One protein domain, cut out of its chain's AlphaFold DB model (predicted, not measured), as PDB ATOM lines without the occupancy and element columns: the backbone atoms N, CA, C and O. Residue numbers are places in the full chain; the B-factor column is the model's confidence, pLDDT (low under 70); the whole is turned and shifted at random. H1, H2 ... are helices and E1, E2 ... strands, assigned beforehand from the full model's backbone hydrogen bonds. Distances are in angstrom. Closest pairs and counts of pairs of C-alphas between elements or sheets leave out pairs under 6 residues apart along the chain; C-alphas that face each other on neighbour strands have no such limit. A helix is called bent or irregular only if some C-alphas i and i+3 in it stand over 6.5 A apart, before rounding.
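This is residues 43 to 178 of the 183 residues of an uncharacterized protein of Paenibacillaceae bacterium (UniProt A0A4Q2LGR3). Two strongly twisted sheets, E1 E2 E5 E6 and E7 E8 E9, are partly face to face with their strands crossed and make a head, and the long helix H1 begins packed on this head and runs out from it as an arm, in which residues 145 to 161 stand free. E3 and E4 form a separate small hairpin beyond the ends of E2 and E5, and a short turn of chain follows H1 at the arm's far end. The printed part has 136 residues with nine named strands followed by one named helix, in the order E1 to E9 and then H1, and its class is mixed, helices and strands. The sheets run E1 E2 E5 E6, E7 E8 E9 and E3 E4, each antiparallel. The whole is extended, with a radius of gyration of the C-alphas of 22.5 A and spans of 70 by 46 by 31 A, only just elongated.

E1, residues 43 to 49, and E2, residues 55 to 63, form a hairpin, antiparallel at 154 degrees, with N 46 and O 58 within hydrogen-bond range at 2.8 A. E2 runs on into E3, residues 66 to 69, at 43 degrees across a break of 2 residues. E3 and E4, residues 75 to 78, form a hairpin, with N 76 and O 68 at 2.8 A. E5, residues 82 to 90, is the antiparallel neighbour of E2 at 164 degrees, with N 59 and O 87 at 2.9 A, and it bends by 54 degrees at residue 86. E6, residues 93 to 95, forms a hairpin with E5, with N 90 and O 93 at 2.8 A, and is an edge strand like E1. E7, residues 100 to 104, E8, residues 107 to 117, and E9, residues 120 to 127, form a meander, each strand the antiparallel neighbour of the one before. N 102 and O 109 are 2.9 A apart across E7 and E8, and N 110 and O 126 are 2.8 A apart across E8 and E9. E8 bends by 69 degrees at residue 114. The sheets E1 E2 E5 E6 and E7 E8 E9 form a sandwich, two sheets face to face, with strands at 71 degrees to each other; the closest C-alphas of E6 and E8 are those of Phe 95 and Ala 112, 6.4 A apart. H1, residues 130 to 167, is on one face of the sheet E1 E2 E5 E6, which makes two layers, a helix and a sheet. It lies over E2 and E5, slantwise to the strands, at 46 degrees to E2 on the local plane. The closest C-alphas of H1 and E2 are those of Val 136 and Ala 60, 7.0 A apart. H1 is also on the sheet E7 E8 E9, where the C-alphas of His 133 and Pro 108 in E8 are the closest, 7.2 A apart. H1 is irregular, with C-alphas 136 and 139 7.6 A apart, and has a kink of 65 degrees near residue 137; 32 of its 34 O i to N i+4 pairs are within hydrogen-bond range. E3 and E4 are both apart from H1.

E1 begins at C-alpha 43, (56.396, 20.649, 14.272). E2 is 25.9 A long, E5 23.2 A, E8 24.2 A and E9 21.3 A from first to last C-alpha. H1 is 48.6 A long, from C-alpha 130 at (39.767, 18.977, 22.992) to C-alpha 167 at (13.436, 2.510, -14.331). After it, residues 170 to 171 pair with residues 176 to 177, antiparallel.

The two C-alphas farthest apart are those of Asn 92 and Cys 178, 70.3 A. The printed part has no cut, and the links between named elements are tight. The mean pLDDT of the printed part is 84.6, with residues 64 to 66, 68, 76 and 78 to 80 under 70.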
ATOM      1  N   VAL A  43      56.372  21.446  13.041       74.25
ATOM      2  CA  VAL A  43      56.396  20.649  14.272       74.25
ATOM      3  C   VAL A  43      55.765  21.445  15.413       74.25
ATOM      4  O   VAL A  43      56.347  22.391  15.941       74.25
ATOM      5  N   GLN A  44      54.570  21.042  15.815       82.50
ATOM      6  CA  GLN A  44      53.825  21.608  16.926       82.50
ATOM      7  C   GLN A  44      54.110  20.809  18.201       82.50
ATOM      8  O   GLN A  44      54.074  19.577  18.213       82.50
ATOM      9  N   THR A  45      54.419  21.517  19.288       86.94
ATOM     10  CA  THR A  45      54.592  20.916  20.615       86.94
ATOM     11  C   THR A  45      53.438  21.332  21.510       86.94
ATOM     12  O   THR A  45      53.230  22.521  21.734       86.94
ATOM     13  N   HIS A  46      52.717  20.355  22.048       88.75
ATOM     14  CA  HIS A  46      51.576  20.565  22.933       88.75
ATOM     15  C   HIS A  46      51.846  19.951  24.295       88.75
ATOM     16  O   HIS A  46      52.410  18.861  24.384       88.75
ATOM     17  N   GLN A  47      51.451  20.648  25.356       91.50
ATOM     18  CA  GLN A  47      51.645  20.193  26.727       91.50
ATOM     19  C   GLN A  47      50.335  20.260  27.497       91.50
ATOM     20  O   GLN A  47      49.642  21.270  27.444       91.50
ATOM     21  N   TRP A  48      50.014  19.197  28.231       92.94
ATOM     22  CA  TRP A  48      48.865  19.168  29.132       92.94
ATOM     23  C   TRP A  48      49.127  18.268  30.337       92.94
ATOM     24  O   TRP A  48      50.130  17.554  30.410       92.94
ATOM     25  N   THR A  49      48.225  18.302  31.311       91.38
ATOM     26  CA  THR A  49      48.262  17.417  32.477       91.38
ATOM     27  C   THR A  49      47.174  16.365  32.339       91.38
ATOM     28  O   THR A  49      46.021  16.683  32.058       91.38
ATOM     29  N   ASN A  50      47.537  15.093  32.502       86.94
ATOM     30  CA  ASN A  50      46.560  14.011  32.455       86.94
ATOM     31  C   ASN A  50      45.787  13.884  33.782       86.94
ATOM     32  O   ASN A  50      46.172  14.452  34.801       86.94
ATOM     33  N   ALA A  51      44.734  13.061  33.797       82.06
ATOM     34  CA  ALA A  51      43.911  12.825  34.990       82.06
ATOM     35  C   ALA A  51      44.686  12.257  36.202       82.06
ATOM     36  O   ALA A  51      44.198  12.307  37.324       82.06
ATOM     37  N   ARG A  52      45.894  11.718  35.990       81.56
ATOM     38  CA  ARG A  52      46.787  11.204  37.043       81.56
ATOM     39  C   ARG A  52      47.822  12.242  37.503       81.56
ATOM     40  O   ARG A  52      48.764  11.880  38.199       81.56
ATOM     41  N   GLY A  53      47.702  13.501  37.075       84.56
ATOM     42  CA  GLY A  53      48.624  14.586  37.424       84.56
ATOM     43  C   GLY A  53      49.970  14.556  36.689       84.56
ATOM     44  O   GLY A  53      50.847  15.367  36.978       84.56
ATOM     45  N   MET A  54      50.171  13.649  35.727       87.06
ATOM     46  CA  MET A  54      51.417  13.582  34.959       87.06
ATOM     47  C   MET A  54      51.391  14.580  33.803       87.06
ATOM     48  O   MET A  54      50.402  14.682  33.073       87.06
ATOM     49  N   LYS A  55      52.515  15.272  33.600       90.69
ATOM     50  CA  LYS A  55      52.727  16.139  32.436       90.69
ATOM     51  C   LYS A  55      52.889  15.291  31.181       90.69
ATOM     52  O   LYS A  55      53.687  14.352  31.170       90.69
ATOM     53  N   VAL A  56      52.144  15.635  30.142       91.44
ATOM     54  CA  VAL A  56      52.224  15.026  28.821       91.44
ATOM     55  C   VAL A  56      52.721  16.073  27.836       91.44
ATOM     56  O   VAL A  56      52.192  17.179  27.813       91.44
ATOM     57  N   THR A  57      53.718  15.717  27.031       91.44
ATOM     58  CA  THR A  57      54.228  16.532  25.927       91.44
ATOM     59  C   THR A  57      54.060  15.753  24.634       91.44
ATOM     60  O   THR A  57      54.624  14.674  24.493       91.44
ATOM     61  N   LEU A  58      53.307  16.294  23.686       90.50
ATOM     62  CA  LEU A  58      53.107  15.732  22.356       90.50
ATOM     63  C   LEU A  58      53.864  16.576  21.340       90.50
ATOM     64  O   LEU A  58      53.703  17.794  21.315       90.50
ATOM     65  N   VAL A  59      54.653  15.928  20.494       87.88
ATOM     66  CA  VAL A  59      55.339  16.560  19.370       87.88
ATOM     67  C   VAL A  59      54.744  15.984  18.091       87.88
ATOM     68  O   VAL A  59      54.957  14.812  17.777       87.88
ATOM     69  N   ALA A  60      53.977  16.792  17.369       85.25
ATOM     70  CA  ALA A  60      53.268  16.384  16.161       85.25
ATOM     71  C   ALA A  60      53.602  17.307  14.989       85.25
ATOM     72  O   ALA A  60      53.947  18.467  15.175       85.25
ATOM     73  N   GLU A  61      53.514  16.787  13.775       81.44
ATOM     74  CA  GLU A  61      53.749  17.517  12.538       81.44
ATOM     75  C   GLU A  61      52.583  17.288  11.587       81.44
ATOM     76  O   GLU A  61      52.225  16.144  11.290       81.44
ATOM     77  N   HIS A  62      51.979  18.371  11.105       72.56
ATOM     78  CA  HIS A  62      50.949  18.279  10.077       72.56
ATOM     79  C   HIS A  62      51.605  18.357   8.704       72.56
ATOM     80  O   HIS A  62      52.222  19.359   8.348       72.56
ATOM     81  N   ILE A  63      51.482  17.279   7.936       72.94
ATOM     82  CA  ILE A  63      52.065  17.183   6.605       72.94
ATOM     83  C   ILE A  63      50.904  17.209   5.612       72.94
ATOM     84  O   ILE A  63      50.073  16.303   5.578       72.94
ATOM     85  N   THR A  64      50.838  18.270   4.813       63.22
ATOM     86  CA  THR A  64      49.748  18.491   3.845       63.22
ATOM     87  C   THR A  64      50.176  18.351   2.389       63.22
ATOM     88  O   THR A  64      49.332  18.318   1.493       63.22
ATOM     89  N   LYS A  65      51.486  18.358   2.118       64.75
ATOM     90  CA  LYS A  65      52.035  18.288   0.760       64.75
ATOM     91  C   LYS A  65      53.295  17.444   0.768       64.75
ATOM     92  O   LYS A  65      54.252  17.776   1.464       64.75
ATOM     93  N   LYS A  66      53.289  16.370  -0.019       65.75
ATOM     94  CA  LYS A  66      54.507  15.641  -0.361       65.75
ATOM     95  C   LYS A  66      54.938  16.074  -1.753       65.75
ATOM     96  O   LYS A  66      54.168  15.958  -2.707       65.75
ATOM     97  N   GLU A  67      56.157  16.580  -1.831       75.69
ATOM     98  CA  GLU A  67      56.814  16.955  -3.078       75.69
ATOM     99  C   GLU A  67      57.793  15.841  -3.450       75.69
ATOM    100  O   GLU A  67      58.549  15.363  -2.598       75.69
ATOM    101  N   TRP A  68      57.774  15.403  -4.706       69.31
ATOM    102  CA  TRP A  68      58.859  14.601  -5.265       69.31
ATOM    103  C   TRP A  68      59.217  15.123  -6.645       69.31
ATOM    104  O   TRP A  68      58.389  15.701  -7.348       69.31
ATOM    105  N   LYS A  69      60.481  14.940  -7.004       73.25
ATOM    106  CA  LYS A  69      61.015  15.307  -8.307       73.25
ATOM    107  C   LYS A  69      61.180  14.022  -9.106       73.25
ATOM    108  O   LYS A  69      61.698  13.050  -8.556       73.25
ATOM    109  N   ASP A  70      60.684  13.991 -10.333       76.00
ATOM    110  CA  ASP A  70      60.968  12.873 -11.232       76.00
ATOM    111  C   ASP A  70      62.368  13.001 -11.853       76.00
ATOM    112  O   ASP A  70      63.055  14.017 -11.687       76.00
ATOM    113  N   ASP A  71      62.792  11.963 -12.572       70.56
ATOM    114  CA  ASP A  71      64.109  11.902 -13.221       70.56
ATOM    115  C   ASP A  71      64.301  12.997 -14.292       70.56
ATOM    116  O   ASP A  71      65.429  13.332 -14.651       70.56
ATOM    117  N   TRP A  72      63.208  13.611 -14.755       74.44
ATOM    118  CA  TRP A  72      63.177  14.699 -15.740       74.44
ATOM    119  C   TRP A  72      63.169  16.087 -15.096       74.44
ATOM    120  O   TRP A  72      63.141  17.114 -15.776       74.44
ATOM    121  N   GLY A  73      63.218  16.133 -13.769       77.75
ATOM    122  CA  GLY A  73      63.281  17.352 -12.996       77.75
ATOM    123  C   GLY A  73      61.946  18.068 -12.796       77.75
ATOM    124  O   GLY A  73      61.946  19.188 -12.275       77.75
ATOM    125  N   VAL A  74      60.827  17.434 -13.144       78.81
ATOM    126  CA  VAL A  74      59.480  17.950 -12.897       78.81
ATOM    127  C   VAL A  74      59.111  17.697 -11.437       78.81
ATOM    128  O   VAL A  74      59.304  16.606 -10.900       78.81
ATOM    129  N   VAL A  75      58.590  18.729 -10.772       76.06
ATOM    130  CA  VAL A  75      58.116  18.635  -9.387       76.06
ATOM    131  C   VAL A  75      56.655  18.210  -9.394       76.06
ATOM    132  O   VAL A  75      55.789  18.928  -9.894       76.06
ATOM    133  N   HIS A  76      56.383  17.051  -8.811       69.56
ATOM    134  CA  HIS A  76      55.042  16.529  -8.603       69.56
ATOM    135  C   HIS A  76      54.585  16.805  -7.171       69.56
ATOM    136  O   HIS A  76      55.364  16.712  -6.216       69.56
ATOM    137  N   PHE A  77      53.297  17.113  -7.021       71.06
ATOM    138  CA  PHE A  77      52.663  17.364  -5.730       71.06
ATOM    139  C   PHE A  77      51.580  16.325  -5.482       71.06
ATOM    140  O   PHE A  77      50.655  16.181  -6.281       71.06
ATOM    141  N   LYS A  78      51.639  15.651  -4.333       62.44
ATOM    142  CA  LYS A  78      50.528  14.832  -3.847       62.44
ATOM    143  C   LYS A  78      49.937  15.491  -2.616       62.44
ATOM    144  O   LYS A  78      50.638  15.780  -1.642       62.44
ATOM    145  N   ALA A  79      48.632  15.737  -2.688       60.09
ATOM    146  CA  ALA A  79      47.832  16.175  -1.556       60.09
ATOM    147  C   ALA A  79      47.620  14.988  -0.604       60.09
ATOM    148  O   ALA A  79      46.559  14.364  -0.587       60.09
ATOM    149  N   ASP A  80      48.654  14.664   0.165       65.50
ATOM    150  CA  ASP A  80      48.550  13.758   1.300       65.50
ATOM    151  C   ASP A  80      48.236  14.605   2.535       65.50
ATOM    152  O   ASP A  80      48.977  15.522   2.878       65.50
ATOM    153  N   ASN A  81      47.101  14.328   3.174       70.50
ATOM    154  CA  ASN A  81      46.711  14.953   4.430       70.50
ATOM    155  C   ASN A  81      46.940  13.912   5.520       70.50
ATOM    156  O   ASN A  81      46.197  12.937   5.583       70.50
ATOM    157  N   TRP A  82      47.988  14.073   6.324       75.44
ATOM    158  CA  TRP A  82      48.291  13.179   7.440       75.44
ATOM    159  C   TRP A  82      48.970  13.949   8.571       75.44
ATOM    160  O   TRP A  82      49.704  14.913   8.353       75.44
ATOM    161  N   VAL A  83      48.684  13.528   9.798       81.69
ATOM    162  CA  VAL A  83      49.323  14.051  11.004       81.69
ATOM    163  C   VAL A  83      50.344  13.023  11.460       81.69
ATOM    164  O   VAL A  83      49.986  11.887  11.773       81.69
ATOM    165  N   TYR A  84      51.610  13.421  11.490       82.31
ATOM    166  CA  TYR A  84      52.707  12.589  11.949       82.31
ATOM    167  C   TYR A  84      53.065  12.944  13.388       82.31
ATOM    168  O   TYR A  84      53.571  14.028  13.670       82.31
ATOM    169  N   VAL A  85      52.816  12.030  14.323       86.38
ATOM    170  CA  VAL A  85      53.245  12.215  15.711       86.38
ATOM    171  C   VAL A  85      54.676  11.702  15.853       86.38
ATOM    172  O   VAL A  85      54.923  10.505  15.720       86.38
ATOM    173  N   ARG A  86      55.617  12.614  16.118       84.69
ATOM    174  CA  ARG A  86      57.051  12.312  16.253       84.69
ATOM    175  C   ARG A  86      57.362  11.649  17.585       84.69
ATOM    176  O   ARG A  86      58.095  10.666  17.627       84.69
ATOM    177  N   SER A  87      56.819  12.202  18.664       88.19
ATOM    178  CA  SER A  87      56.970  11.631  19.995       88.19
ATOM    179  C   SER A  87      55.856  12.068  20.933       88.19
ATOM    180  O   SER A  87      55.218  13.110  20.756       88.19
ATOM    181  N   ILE A  88      55.630  11.254  21.957       90.38
ATOM    182  CA  ILE A  88      54.819  11.607  23.113       90.38
ATOM    183  C   ILE A  88      55.600  11.273  24.378       90.38
ATOM    184  O   ILE A  88      56.083  10.157  24.566       90.38
ATOM    185  N   LYS A  89      55.731  12.254  25.265       90.62
ATOM    186  CA  LYS A  89      56.368  12.113  26.569       90.62
ATOM    187  C   LYS A  89      55.309  12.182  27.658       90.62
ATOM    188  O   LYS A  89      54.514  13.108  27.669       90.62
ATOM    189  N   ILE A  90      55.296  11.222  28.573       88.81
ATOM    190  CA  ILE A  90      54.364  11.127  29.701       88.81
ATOM    191  C   ILE A  90      55.204  11.017  30.975       88.81
ATOM    192  O   ILE A  90      55.778   9.966  31.268       88.81
ATOM    193  N   GLY A  91      55.322  12.111  31.725       85.88
ATOM    194  CA  GLY A  91      56.266  12.208  32.839       85.88
ATOM    195  C   GLY A  91      57.706  11.976  32.364       85.88
ATOM    196  O   GLY A  91      58.214  12.710  31.518       85.88
ATOM    197  N   ASN A  92      58.351  10.926  32.882       84.69
ATOM    198  CA  ASN A  92      59.714  10.534  32.493       84.69
ATOM    199  C   ASN A  92      59.763   9.520  31.339       84.69
ATOM    200  O   ASN A  92      60.846   9.107  30.938       84.69
ATOM    201  N   MET A  93      58.613   9.092  30.818       84.44
ATOM    202  CA  MET A  93      58.538   8.103  29.743       84.44
ATOM    203  C   MET A  93      58.414   8.804  28.398       84.44
ATOM    204  O   MET A  93      57.583   9.694  28.268       84.44
ATOM    205  N   GLU A  94      59.185   8.383  27.403       87.38
ATOM    206  CA  GLU A  94      59.117   8.899  26.035       87.38
ATOM    207  C   GLU A  94      58.814   7.755  25.064       87.38
ATOM    208  O   GLU A  94      59.405   6.677  25.150       87.38
ATOM    209  N   PHE A  95      57.860   7.990  24.171       86.38
ATOM    210  CA  PHE A  95      57.412   7.058  23.147       86.38
ATOM    211  C   PHE A  95      57.616   7.725  21.791       86.38
ATOM    212  O   PHE A  95      57.170   8.853  21.596       86.38
ATOM    213  N   ASN A  96      58.277   7.022  20.868       83.75
ATOM    214  CA  ASN A  96      58.722   7.568  19.576       83.75
ATOM    215  C   ASN A  96      58.240   6.739  18.375       83.75
ATOM    216  O   ASN A  96      58.614   7.009  17.238       83.75
ATOM    217  N   SER A  97      57.461   5.680  18.609       73.75
ATOM    218  CA  SER A  97      56.987   4.780  17.558       73.75
ATOM    219  C   SER A  97      55.562   4.314  17.839       73.75
ATOM    220  O   SER A  97      55.134   4.275  18.989       73.75
ATOM    221  N   HIS A  98      54.834   3.972  16.771       72.44
ATOM    222  CA  HIS A  98      53.464   3.439  16.828       72.44
ATOM    223  C   HIS A  98      52.456   4.340  17.555       72.44
ATOM    224  O   HIS A  98      51.516   3.850  18.176       72.44
ATOM    225  N   ILE A  99      52.635   5.660  17.459       83.00
ATOM    226  CA  ILE A  99      51.711   6.614  18.065       83.00
ATOM    227  C   ILE A  99      50.559   6.857  17.100       83.00
ATOM    228  O   ILE A  99      50.769   7.300  15.970       83.00
ATOM    229  N   SER A 100      49.339   6.573  17.538       83.38
ATOM    230  CA  SER A 100      48.147   6.749  16.713       83.38
ATOM    231  C   SER A 100      47.036   7.457  17.471       83.38
ATOM    232  O   SER A 100      46.955   7.414  18.700       83.38
ATOM    233  N   ARG A 101      46.171   8.143  16.723       87.81
ATOM    234  CA  ARG A 101      44.944   8.709  17.270       87.81
ATOM    235  C   ARG A 101      43.858   7.643  17.247       87.81
ATOM    236  O   ARG A 101      43.518   7.141  16.178       87.81
ATOM    237  N   SER A 102      43.268   7.394  18.404       87.00
ATOM    238  CA  SER A 102      42.153   6.469  18.594       87.00
ATOM    239  C   SER A 102      40.983   7.180  19.273       87.00
ATOM    240  O   SER A 102      41.095   8.328  19.711       87.00
ATOM    241  N   ARG A 103      39.834   6.505  19.355       87.31
ATOM    242  CA  ARG A 103      38.694   6.954  20.159       87.31
ATOM    243  C   ARG A 103      38.322   5.879  21.168       87.31
ATOM    244  O   ARG A 103      38.241   4.710  20.809       87.31
ATOM    245  N   VAL A 104      38.088   6.291  22.408       85.62
ATOM    246  CA  VAL A 104      37.549   5.441  23.478       85.62
ATOM    247  C   VAL A 104      36.313   6.146  24.009       85.62
ATOM    248  O   VAL A 104      36.393   7.318  24.374       85.62
ATOM    249  N   ASP A 105      35.163   5.474  23.961       85.25
ATOM    250  CA  ASP A 105      33.862   6.033  24.358       85.25
ATOM    251  C   ASP A 105      33.550   7.385  23.685       85.25
ATOM    252  O   ASP A 105      33.070   8.333  24.301       85.25
ATOM    253  N   GLY A 106      33.907   7.504  22.401       82.38
ATOM    254  CA  GLY A 106      33.726   8.723  21.606       82.38
ATOM    255  C   GLY A 106      34.750   9.835  21.868       82.38
ATOM    256  O   GLY A 106      34.826  10.766  21.067       82.38
ATOM    257  N   LYS A 107      35.583   9.726  22.910       85.19
ATOM    258  CA  LYS A 107      36.596  10.730  23.265       85.19
ATOM    259  C   LYS A 107      37.922  10.472  22.546       85.19
ATOM    260  O   LYS A 107      38.331   9.310  22.438       85.19
ATOM    261  N   PRO A 108      38.613  11.517  22.054       89.81
ATOM    262  CA  PRO A 108      39.899  11.352  21.396       89.81
ATOM    263  C   PRO A 108      40.972  10.931  22.408       89.81
ATOM    264  O   PRO A 108      41.125  11.508  23.486       89.81
ATOM    265  N   VAL A 109      41.738   9.906  22.045       90.44
ATOM    266  CA  VAL A 109      42.887   9.438  22.819       90.44
ATOM    267  C   VAL A 109      44.092   9.254  21.906       90.44
ATOM    268  O   VAL A 109      43.957   8.945  20.720       90.44
ATOM    269  N   VAL A 110      45.280   9.419  22.472       89.25
ATOM    270  CA  VAL A 110      46.534   9.025  21.833       89.25
ATOM    271  C   VAL A 110      46.912   7.642  22.350       89.25
ATOM    272  O   VAL A 110      47.082   7.453  23.555       89.25
ATOM    273  N   ASP A 111      47.015   6.681  21.438       88.81
ATOM    274  CA  ASP A 111      47.577   5.359  21.699       88.81
ATOM    275  C   ASP A 111      49.092   5.442  21.506       88.81
ATOM    276  O   ASP A 111      49.562   5.695  20.397       88.81
ATOM    277  N   ALA A 112      49.840   5.293  22.599       84.75
ATOM    278  CA  ALA A 112      51.302   5.312  22.624       84.75
ATOM    279  C   ALA A 112      51.911   3.893  22.578       84.75
ATOM    280  O   ALA A 112      53.089   3.714  22.898       84.75
ATOM    281  N   GLY A 113      51.118   2.882  22.207       83.62
ATOM    282  CA  GLY A 113      51.539   1.491  22.088       83.62
ATOM    283  C   GLY A 113      51.396   0.691  23.382       83.62
ATOM    284  O   GLY A 113      50.710   1.080  24.328       83.62
ATOM    285  N   GLU A 114      52.040  -0.475  23.425       83.88
ATOM    286  CA  GLU A 114      51.954  -1.415  24.545       83.88
ATOM    287  C   GLU A 114      53.214  -1.415  25.406       83.88
ATOM    288  O   GLU A 114      54.338  -1.324  24.912       83.88
ATOM    289  N   ARG A 115      53.033  -1.597  26.716       80.75
ATOM    290  CA  ARG A 115      54.136  -1.818  27.652       80.75
ATOM    291  C   ARG A 115      53.796  -2.919  28.643       80.75
ATOM    292  O   ARG A 115      52.651  -3.052  29.069       80.75
ATOM    293  N   VAL A 116      54.800  -3.697  29.037       81.38
ATOM    294  CA  VAL A 116      54.651  -4.675  30.118       81.38
ATOM    295  C   VAL A 116      54.624  -3.929  31.451       81.38
ATOM    296  O   VAL A 116      55.589  -3.261  31.816       81.38
ATOM    297  N   VAL A 117      53.510  -4.037  32.169       77.44
ATOM    298  CA  VAL A 117      53.315  -3.499  33.516       77.44
ATOM    299  C   VAL A 117      52.890  -4.664  34.400       77.44
ATOM    300  O   VAL A 117      51.841  -5.263  34.164       77.44
ATOM    301  N   ASN A 118      53.703  -4.996  35.405       79.56
ATOM    302  CA  ASN A 118      53.485  -6.131  36.312       79.56
ATOM    303  C   ASN A 118      53.269  -7.466  35.568       79.56
ATOM    304  O   ASN A 118      52.323  -8.194  35.849       79.56
ATOM    305  N   GLY A 119      54.101  -7.757  34.563       84.19
ATOM    306  CA  GLY A 119      54.031  -9.003  33.785       84.19
ATOM    307  C   GLY A 119      52.926  -9.060  32.721       84.19
ATOM    308  O   GLY A 119      52.954  -9.950  31.878       84.19
ATOM    309  N   ALA A 120      52.004  -8.093  32.685       84.44
ATOM    310  CA  ALA A 120      50.950  -8.012  31.673       84.44
ATOM    311  C   ALA A 120      51.236  -6.905  30.650       84.44
ATOM    312  O   ALA A 120      51.602  -5.787  31.022       84.44
ATOM    313  N   ARG A 121      51.032  -7.179  29.355       83.81
ATOM    314  CA  ARG A 121      51.051  -6.138  28.312       83.81
ATOM    315  C   ARG A 121      49.815  -5.256  28.463       83.81
ATOM    316  O   ARG A 121      48.692  -5.751  28.459       83.81
ATOM    317  N   LYS A 122      50.020  -3.951  28.617       84.44
ATOM    318  CA  LYS A 122      48.957  -2.948  28.710       84.44
ATOM    319  C   LYS A 122      49.180  -1.866  27.665       84.44
ATOM    320  O   LYS A 122      50.292  -1.352  27.541       84.44
ATOM    321  N   LYS A 123      48.113  -1.493  26.958       85.94
ATOM    322  CA  LYS A 123      48.114  -0.319  26.083       85.94
ATOM    323  C   LYS A 123      48.213   0.958  26.904       85.94
ATOM    324  O   LYS A 123      47.537   1.112  27.924       85.94
ATOM    325  N   ILE A 124      49.053   1.873  26.447       87.00
ATOM    326  CA  ILE A 124      49.234   3.188  27.041       87.00
ATOM    327  C   ILE A 124      48.358   4.164  26.267       87.00
ATOM    328  O   ILE A 124      48.750   4.710  25.240       87.00
ATOM    329  N   LEU A 125      47.146   4.360  26.779       88.38
ATOM    330  CA  LEU A 125      46.190   5.318  26.242       88.38
ATOM    331  C   LEU A 125      46.259   6.610  27.049       88.38
ATOM    332  O   LEU A 125      46.179   6.596  28.282       88.38
ATOM    333  N   VAL A 126      46.385   7.730  26.348       89.12
ATOM    334  CA  VAL A 126      46.391   9.062  26.947       89.12
ATOM    335  C   VAL A 126      45.189   9.831  26.438       89.12
ATOM    336  O   VAL A 126      45.023   9.991  25.232       89.12
ATOM    337  N   MET A 127      44.360  10.327  27.357       88.88
ATOM    338  CA  MET A 127      43.294  11.254  26.991       88.88
ATOM    339  C   MET A 127      43.886  12.507  26.362       88.88
ATOM    340  O   MET A 127      44.803  13.118  26.921       88.88
ATOM    341  N   LEU A 128      43.335  12.861  25.207       89.81
ATOM    342  CA  LEU A 128      43.704  14.046  24.468       89.81
ATOM    343  C   LEU A 128      42.666  15.138  24.762       89.81
ATOM    344  O   LEU A 128      41.490  14.927  24.475       89.81
ATOM    345  N   PRO A 129      43.068  16.270  25.356       90.81
ATOM    346  CA  PRO A 129      42.185  17.415  25.544       90.81
ATOM    347  C   PRO A 129      41.651  17.953  24.211       90.81
ATOM    348  O   PRO A 129      42.349  17.885  23.197       90.81
ATOM    349  N   ASP A 130      40.436  18.503  24.212       88.62
ATOM    350  CA  ASP A 130      39.767  18.977  22.992       88.62
ATOM    351  C   ASP A 130      40.515  20.139  22.316       88.62
ATOM    352  O   ASP A 130      40.548  20.227  21.088       88.62
ATOM    353  N   ASP A 131      41.167  21.002  23.095       88.06
ATOM    354  CA  ASP A 131      42.010  22.093  22.600       88.06
ATOM    355  C   ASP A 131      43.249  21.556  21.870       88.06
ATOM    356  O   ASP A 131      43.546  21.976  20.751       88.06
ATOM    357  N   VAL A 132      43.926  20.563  22.454       89.06
ATOM    358  CA  VAL A 132      45.080  19.901  21.830       89.06
ATOM    359  C   VAL A 132      44.644  19.098  20.604       89.06
ATOM    360  O   VAL A 132      45.318  19.123  19.575       89.06
ATOM    361  N   HIS A 133      43.505  18.406  20.681       89.38
ATOM    362  CA  HIS A 133      42.942  17.666  19.553       89.38
ATOM    363  C   HIS A 133      42.626  18.589  18.381       89.38
ATOM    364  O   HIS A 133      43.075  18.325  17.265       89.38
ATOM    365  N   THR A 134      41.937  19.697  18.643       87.06
ATOM    366  CA  THR A 134      41.591  20.690  17.623       87.06
ATOM    367  C   THR A 134      42.843  21.325  17.024       87.06
ATOM    368  O   THR A 134      42.923  21.482  15.808       87.06
ATOM    369  N   ALA A 135      43.852  21.638  17.842       84.69
ATOM    370  CA  ALA A 135      45.085  22.249  17.359       84.69
ATOM    371  C   ALA A 135      45.899  21.322  16.439       84.69
ATOM    372  O   ALA A 135      46.417  21.777  15.422       84.69
ATOM    373  N   VAL A 136      45.989  20.032  16.778       85.19
ATOM    374  CA  VAL A 136      46.827  19.066  16.049       85.19
ATOM    375  C   VAL A 136      46.087  18.425  14.872       85.19
ATOM    376  O   VAL A 136      46.662  18.222  13.805       85.19
ATOM    377  N   TRP A 137      44.810  18.078  15.052       86.94
ATOM    378  CA  TRP A 137      44.023  17.331  14.068       86.94
ATOM    379  C   TRP A 137      42.838  18.101  13.483       86.94
ATOM    380  O   TRP A 137      42.230  17.592  12.545       86.94
ATOM    381  N   GLY A 138      42.490  19.295  13.969       84.94
ATOM    382  CA  GLY A 138      41.284  20.004  13.519       84.94
ATOM    383  C   GLY A 138      41.275  20.282  12.014       84.94
ATOM    384  O   GLY A 138      40.283  20.018  11.336       84.94
ATOM    385  N   GLU A 139      42.406  20.727  11.463       81.19
ATOM    386  CA  GLU A 139      42.533  20.952  10.019       81.19
ATOM    387  C   GLU A 139      42.491  19.641   9.224       81.19
ATOM    388  O   GLU A 139      41.835  19.555   8.185       81.19
ATOM    389  N   TYR A 140      43.141  18.597   9.744       84.06
ATOM    390  CA  TYR A 140      43.083  17.264   9.157       84.06
ATOM    391  C   TYR A 140      41.636  16.753   9.090       84.06
ATOM    392  O   TYR A 140      41.192  16.332   8.021       84.06
ATOM    393  N   ASP A 141      40.892  16.848  10.195       87.38
ATOM    394  CA  ASP A 141      39.507  16.389  10.307       87.38
ATOM    395  C   ASP A 141      38.579  17.191   9.387       87.38
ATOM    396  O   ASP A 141      37.707  16.610   8.743       87.38
ATOM    397  N   ARG A 142      38.799  18.505   9.248       85.31
ATOM    398  CA  ARG A 142      38.053  19.363   8.317       85.31
ATOM    399  C   ARG A 142      38.241  18.934   6.861       85.31
ATOM    400  O   ARG A 142      37.265  18.818   6.117       85.31
ATOM    401  N   ILE A 143      39.485  18.684   6.451       84.44
ATOM    402  CA  ILE A 143      39.809  18.244   5.086       84.44
ATOM    403  C   ILE A 143      39.239  16.844   4.818       84.44
ATOM    404  O   ILE A 143      38.650  16.618   3.759       84.44
ATOM    405  N   GLU A 144      39.380  15.908   5.759       85.56
ATOM    406  CA  GLU A 144      38.828  14.555   5.614       85.56
ATOM    407  C   GLU A 144      37.296  14.557   5.592       85.56
ATOM    408  O   GLU A 144      36.697  13.881   4.757       85.56
ATOM    409  N   ALA A 145      36.642  15.381   6.415       88.44
ATOM    410  CA  ALA A 145      35.194  15.565   6.365       88.44
ATOM    411  C   ALA A 145      34.738  16.083   4.991       88.44
ATOM    412  O   ALA A 145      33.785  15.554   4.418       88.44
ATOM    413  N   ALA A 146      35.452  17.052   4.408       87.88
ATOM    414  CA  ALA A 146      35.148  17.563   3.073       87.88
ATOM    415  C   ALA A 146      35.341  16.503   1.972       87.88
ATOM    416  O   ALA A 146      34.523  16.410   1.053       87.88
ATOM    417  N   LYS A 147      36.393  15.675   2.053       87.81
ATOM    418  CA  LYS A 147      36.605  14.550   1.122       87.81
ATOM    419  C   LYS A 147      35.492  13.513   1.232       87.81
ATOM    420  O   LYS A 147      34.941  13.104   0.209       87.81
ATOM    421  N   ASN A 148      35.135  13.129   2.455       89.38
ATOM    422  CA  ASN A 148      34.075  12.161   2.708       89.38
ATOM    423  C   ASN A 148      32.716  12.683   2.235       89.38
ATOM    424  O   ASN A 148      31.981  11.941   1.595       89.38
ATOM    425  N   ALA A 149      32.418  13.968   2.440       92.00
ATOM    426  CA  ALA A 149      31.203  14.597   1.925       92.00
ATOM    427  C   ALA A 149      31.145  14.576   0.387       92.00
ATOM    428  O   ALA A 149      30.114  14.232  -0.185       92.00
ATOM    429  N   ARG A 150      32.257  14.877  -0.302       91.25
ATOM    430  CA  ARG A 150      32.335  14.780  -1.774       91.25
ATOM    431  C   ARG A 150      32.118  13.353  -2.265       91.25
ATOM    432  O   ARG A 150      31.417  13.150  -3.252       91.25
ATOM    433  N   ARG A 151      32.713  12.373  -1.583       91.94
ATOM    434  CA  ARG A 151      32.534  10.955  -1.897       91.94
ATOM    435  C   ARG A 151      31.079  10.525  -1.697       91.94
ATOM    436  O   ARG A 151      30.510   9.949  -2.613       91.94
ATOM    437  N   ALA A 152      30.468  10.880  -0.569       93.56
ATOM    438  CA  ALA A 152      29.066  10.583  -0.283       93.56
ATOM    439  C   ALA A 152      28.117  11.231  -1.307       93.56
ATOM    440  O   ALA A 152      27.199  10.578  -1.789       93.56
ATOM    441  N   ALA A 153      28.372  12.484  -1.700       94.19
ATOM    442  CA  ALA A 153      27.591  13.166  -2.732       94.19
ATOM    443  C   ALA A 153      27.710  12.476  -4.100       94.19
ATOM    444  O   ALA A 153      26.719  12.343  -4.819       94.19
ATOM    445  N   ARG A 154      28.911  12.003  -4.455       95.56
ATOM    446  CA  ARG A 154      29.133  11.220  -5.675       95.56
ATOM    447  C   ARG A 154      28.397   9.880  -5.624       95.56
ATOM    448  O   ARG A 154      27.698   9.556  -6.574       95.56
ATOM    449  N   GLU A 155      28.514   9.139  -4.526       95.12
ATOM    450  CA  GLU A 155      27.816   7.861  -4.325       95.12
ATOM    451  C   GLU A 155      26.288   8.045  -4.368       95.12
ATOM    452  O   GLU A 155      25.569   7.232  -4.945       95.12
ATOM    453  N   GLU A 156      25.769   9.147  -3.819       95.25
ATOM    454  CA  GLU A 156      24.352   9.492  -3.923       95.25
ATOM    455  C   GLU A 156      23.930   9.821  -5.363       95.25
ATOM    456  O   GLU A 156      22.862   9.382  -5.796       95.25
ATOM    457  N   ALA A 157      24.743  10.573  -6.107       95.00
ATOM    458  CA  ALA A 157      24.477  10.875  -7.509       95.00
ATOM    459  C   ALA A 157      24.487   9.602  -8.371       95.00
ATOM    460  O   ALA A 157      23.556   9.387  -9.144       95.00
ATOM    461  N   GLU A 158      25.477   8.726  -8.178       94.44
ATOM    462  CA  GLU A 158      25.564   7.418  -8.840       94.44
ATOM    463  C   GLU A 158      24.361   6.531  -8.482       94.44
ATOM    464  O   GLU A 158      23.789   5.886  -9.358       94.44
ATOM    465  N   ARG A 159      23.899   6.552  -7.224       94.12
ATOM    466  CA  ARG A 159      22.686   5.834  -6.801       94.12
ATOM    467  C   ARG A 159      21.424   6.361  -7.488       94.12
ATOM    468  O   ARG A 159      20.573   5.564  -7.876       94.12
ATOM    469  N   LYS A 160      21.281   7.682  -7.628       95.06
ATOM    470  CA  LYS A 160      20.139   8.309  -8.320       95.06
ATOM    471  C   LYS A 160      20.154   7.999  -9.815       95.06
ATOM    472  O   LYS A 160      19.128   7.599 -10.354       95.06
ATOM    473  N   ASP A 161      21.311   8.129 -10.456       94.56
ATOM    474  CA  ASP A 161      21.504   7.758 -11.859       94.56
ATOM    475  C   ASP A 161      21.181   6.275 -12.086       94.56
ATOM    476  O   ASP A 161      20.403   5.938 -12.976       94.56
ATOM    477  N   LEU A 162      21.675   5.385 -11.221       92.00
ATOM    478  CA  LEU A 162      21.359   3.962 -11.290       92.00
ATOM    479  C   LEU A 162      19.855   3.693 -11.144       92.00
ATOM    480  O   LEU A 162      19.321   2.866 -11.876       92.00
ATOM    481  N   ALA A 163      19.161   4.399 -10.248       93.00
ATOM    482  CA  ALA A 163      17.713   4.265 -10.096       93.00
ATOM    483  C   ALA A 163      16.957   4.661 -11.378       93.00
ATOM    484  O   ALA A 163      16.050   3.939 -11.793       93.00
ATOM    485  N   VAL A 164      17.370   5.746 -12.045       93.94
ATOM    486  CA  VAL A 164      16.807   6.175 -13.340       93.94
ATOM    487  C   VAL A 164      17.114   5.160 -14.444       93.94
ATOM    488  O   VAL A 164      16.260   4.828 -15.264       93.94
ATOM    489  N   LYS A 165      18.331   4.615 -14.467       91.00
ATOM    490  CA  LYS A 165      18.699   3.559 -15.416       91.00
ATOM    491  C   LYS A 165      17.826   2.324 -15.214       91.00
ATOM    492  O   LYS A 165      17.295   1.803 -16.192       91.00
ATOM    493  N   ILE A 166      17.637   1.888 -13.966       89.69
ATOM    494  CA  ILE A 166      16.785   0.740 -13.625       89.69
ATOM    495  C   ILE A 166      15.344   0.990 -14.074       89.69
ATOM    496  O   ILE A 166      14.758   0.113 -14.705       89.69
ATOM    497  N   SER A 167      14.785   2.186 -13.842       89.25
ATOM    498  CA  SER A 167      13.436   2.510 -14.331       89.25
ATOM    499  C   SER A 167      13.332   2.484 -15.859       89.25
ATOM    500  O   SER A 167      12.280   2.147 -16.391       89.25
ATOM    501  N   ASN A 168      14.428   2.771 -16.564       89.81
ATOM    502  CA  ASN A 168      14.515   2.706 -18.024       89.81
ATOM    503  C   ASN A 168      14.882   1.303 -18.554       89.81
ATOM    504  O   ASN A 168      15.233   1.161 -19.723       89.81
ATOM    505  N   GLY A 169      14.834   0.262 -17.714       88.56
ATOM    506  CA  GLY A 169      15.066  -1.127 -18.123       88.56
ATOM    507  C   GLY A 169      16.514  -1.615 -18.003       88.56
ATOM    508  O   GLY A 169      16.834  -2.683 -18.532       88.56
ATOM    509  N   TYR A 170      17.393  -0.868 -17.325       89.06
ATOM    510  CA  TYR A 170      18.745  -1.322 -16.984       89.06
ATOM    511  C   TYR A 170      18.705  -2.420 -15.921       89.06
ATOM    512  O   TYR A 170      18.105  -2.257 -14.858       89.06
ATOM    513  N   CYS A 171      19.412  -3.517 -16.166       86.81
ATOM    514  CA  CYS A 171      19.555  -4.609 -15.218       86.81
ATOM    515  C   CYS A 171      20.943  -4.596 -14.574       86.81
ATOM    516  O   CYS A 171      21.968  -4.693 -15.248       86.81
ATOM    517  N   THR A 172      20.981  -4.552 -13.242       87.06
ATOM    518  CA  THR A 172      22.226  -4.578 -12.456       87.06
ATOM    519  C   THR A 172      22.942  -5.926 -12.483       87.06
ATOM    520  O   THR A 172      24.112  -5.986 -12.125       87.06
ATOM    521  N   ARG A 173      22.266  -7.003 -12.911       85.88
ATOM    522  CA  ARG A 173      22.836  -8.355 -13.004       85.88
ATOM    523  C   ARG A 173      23.625  -8.571 -14.294       85.88
ATOM    524  O   ARG A 173      24.728  -9.097 -14.237       85.88
ATOM    525  N   CYS A 174      23.069  -8.167 -15.441       87.44
ATOM    526  CA  CYS A 174      23.743  -8.258 -16.743       87.44
ATOM    527  C   CYS A 174      24.460  -6.958 -17.157       87.44
ATOM    528  O   CYS A 174      25.099  -6.924 -18.206       87.44
ATOM    529  N   HIS A 175      24.383  -5.896 -16.344       87.12
ATOM    530  CA  HIS A 175      24.951  -4.570 -16.620       87.12
ATOM    531  C   HIS A 175      24.525  -3.961 -17.976       87.12
ATOM    532  O   HIS A 175      25.238  -3.123 -18.531       87.12
ATOM    533  N   SER A 176      23.352  -4.341 -18.496       85.88
ATOM    534  CA  SER A 176      22.805  -3.897 -19.785       85.88
ATOM    535  C   SER A 176      21.319  -3.528 -19.680       85.88
ATOM    536  O   SER A 176      20.650  -3.866 -18.702       85.88
ATOM    537  N   TYR A 177      20.795  -2.804 -20.675       86.69
ATOM    538  CA  TYR A 177      19.357  -2.554 -20.810       86.69
ATOM    539  C   TYR A 177      18.707  -3.756 -21.487       86.69
ATOM    540  O   TYR A 177      18.979  -4.013 -22.658       86.69
ATOM    541  N   CYS A 178      17.884  -4.504 -20.759       78.88
ATOM    542  CA  CYS A 178      17.376  -5.792 -21.239       78.88
ATOM    543  C   CYS A 178      15.861  -5.981 -21.088       78.88
ATOM    544  O   CYS A 178      15.383  -7.046 -21.439       78.88
TER     545      CYS A 178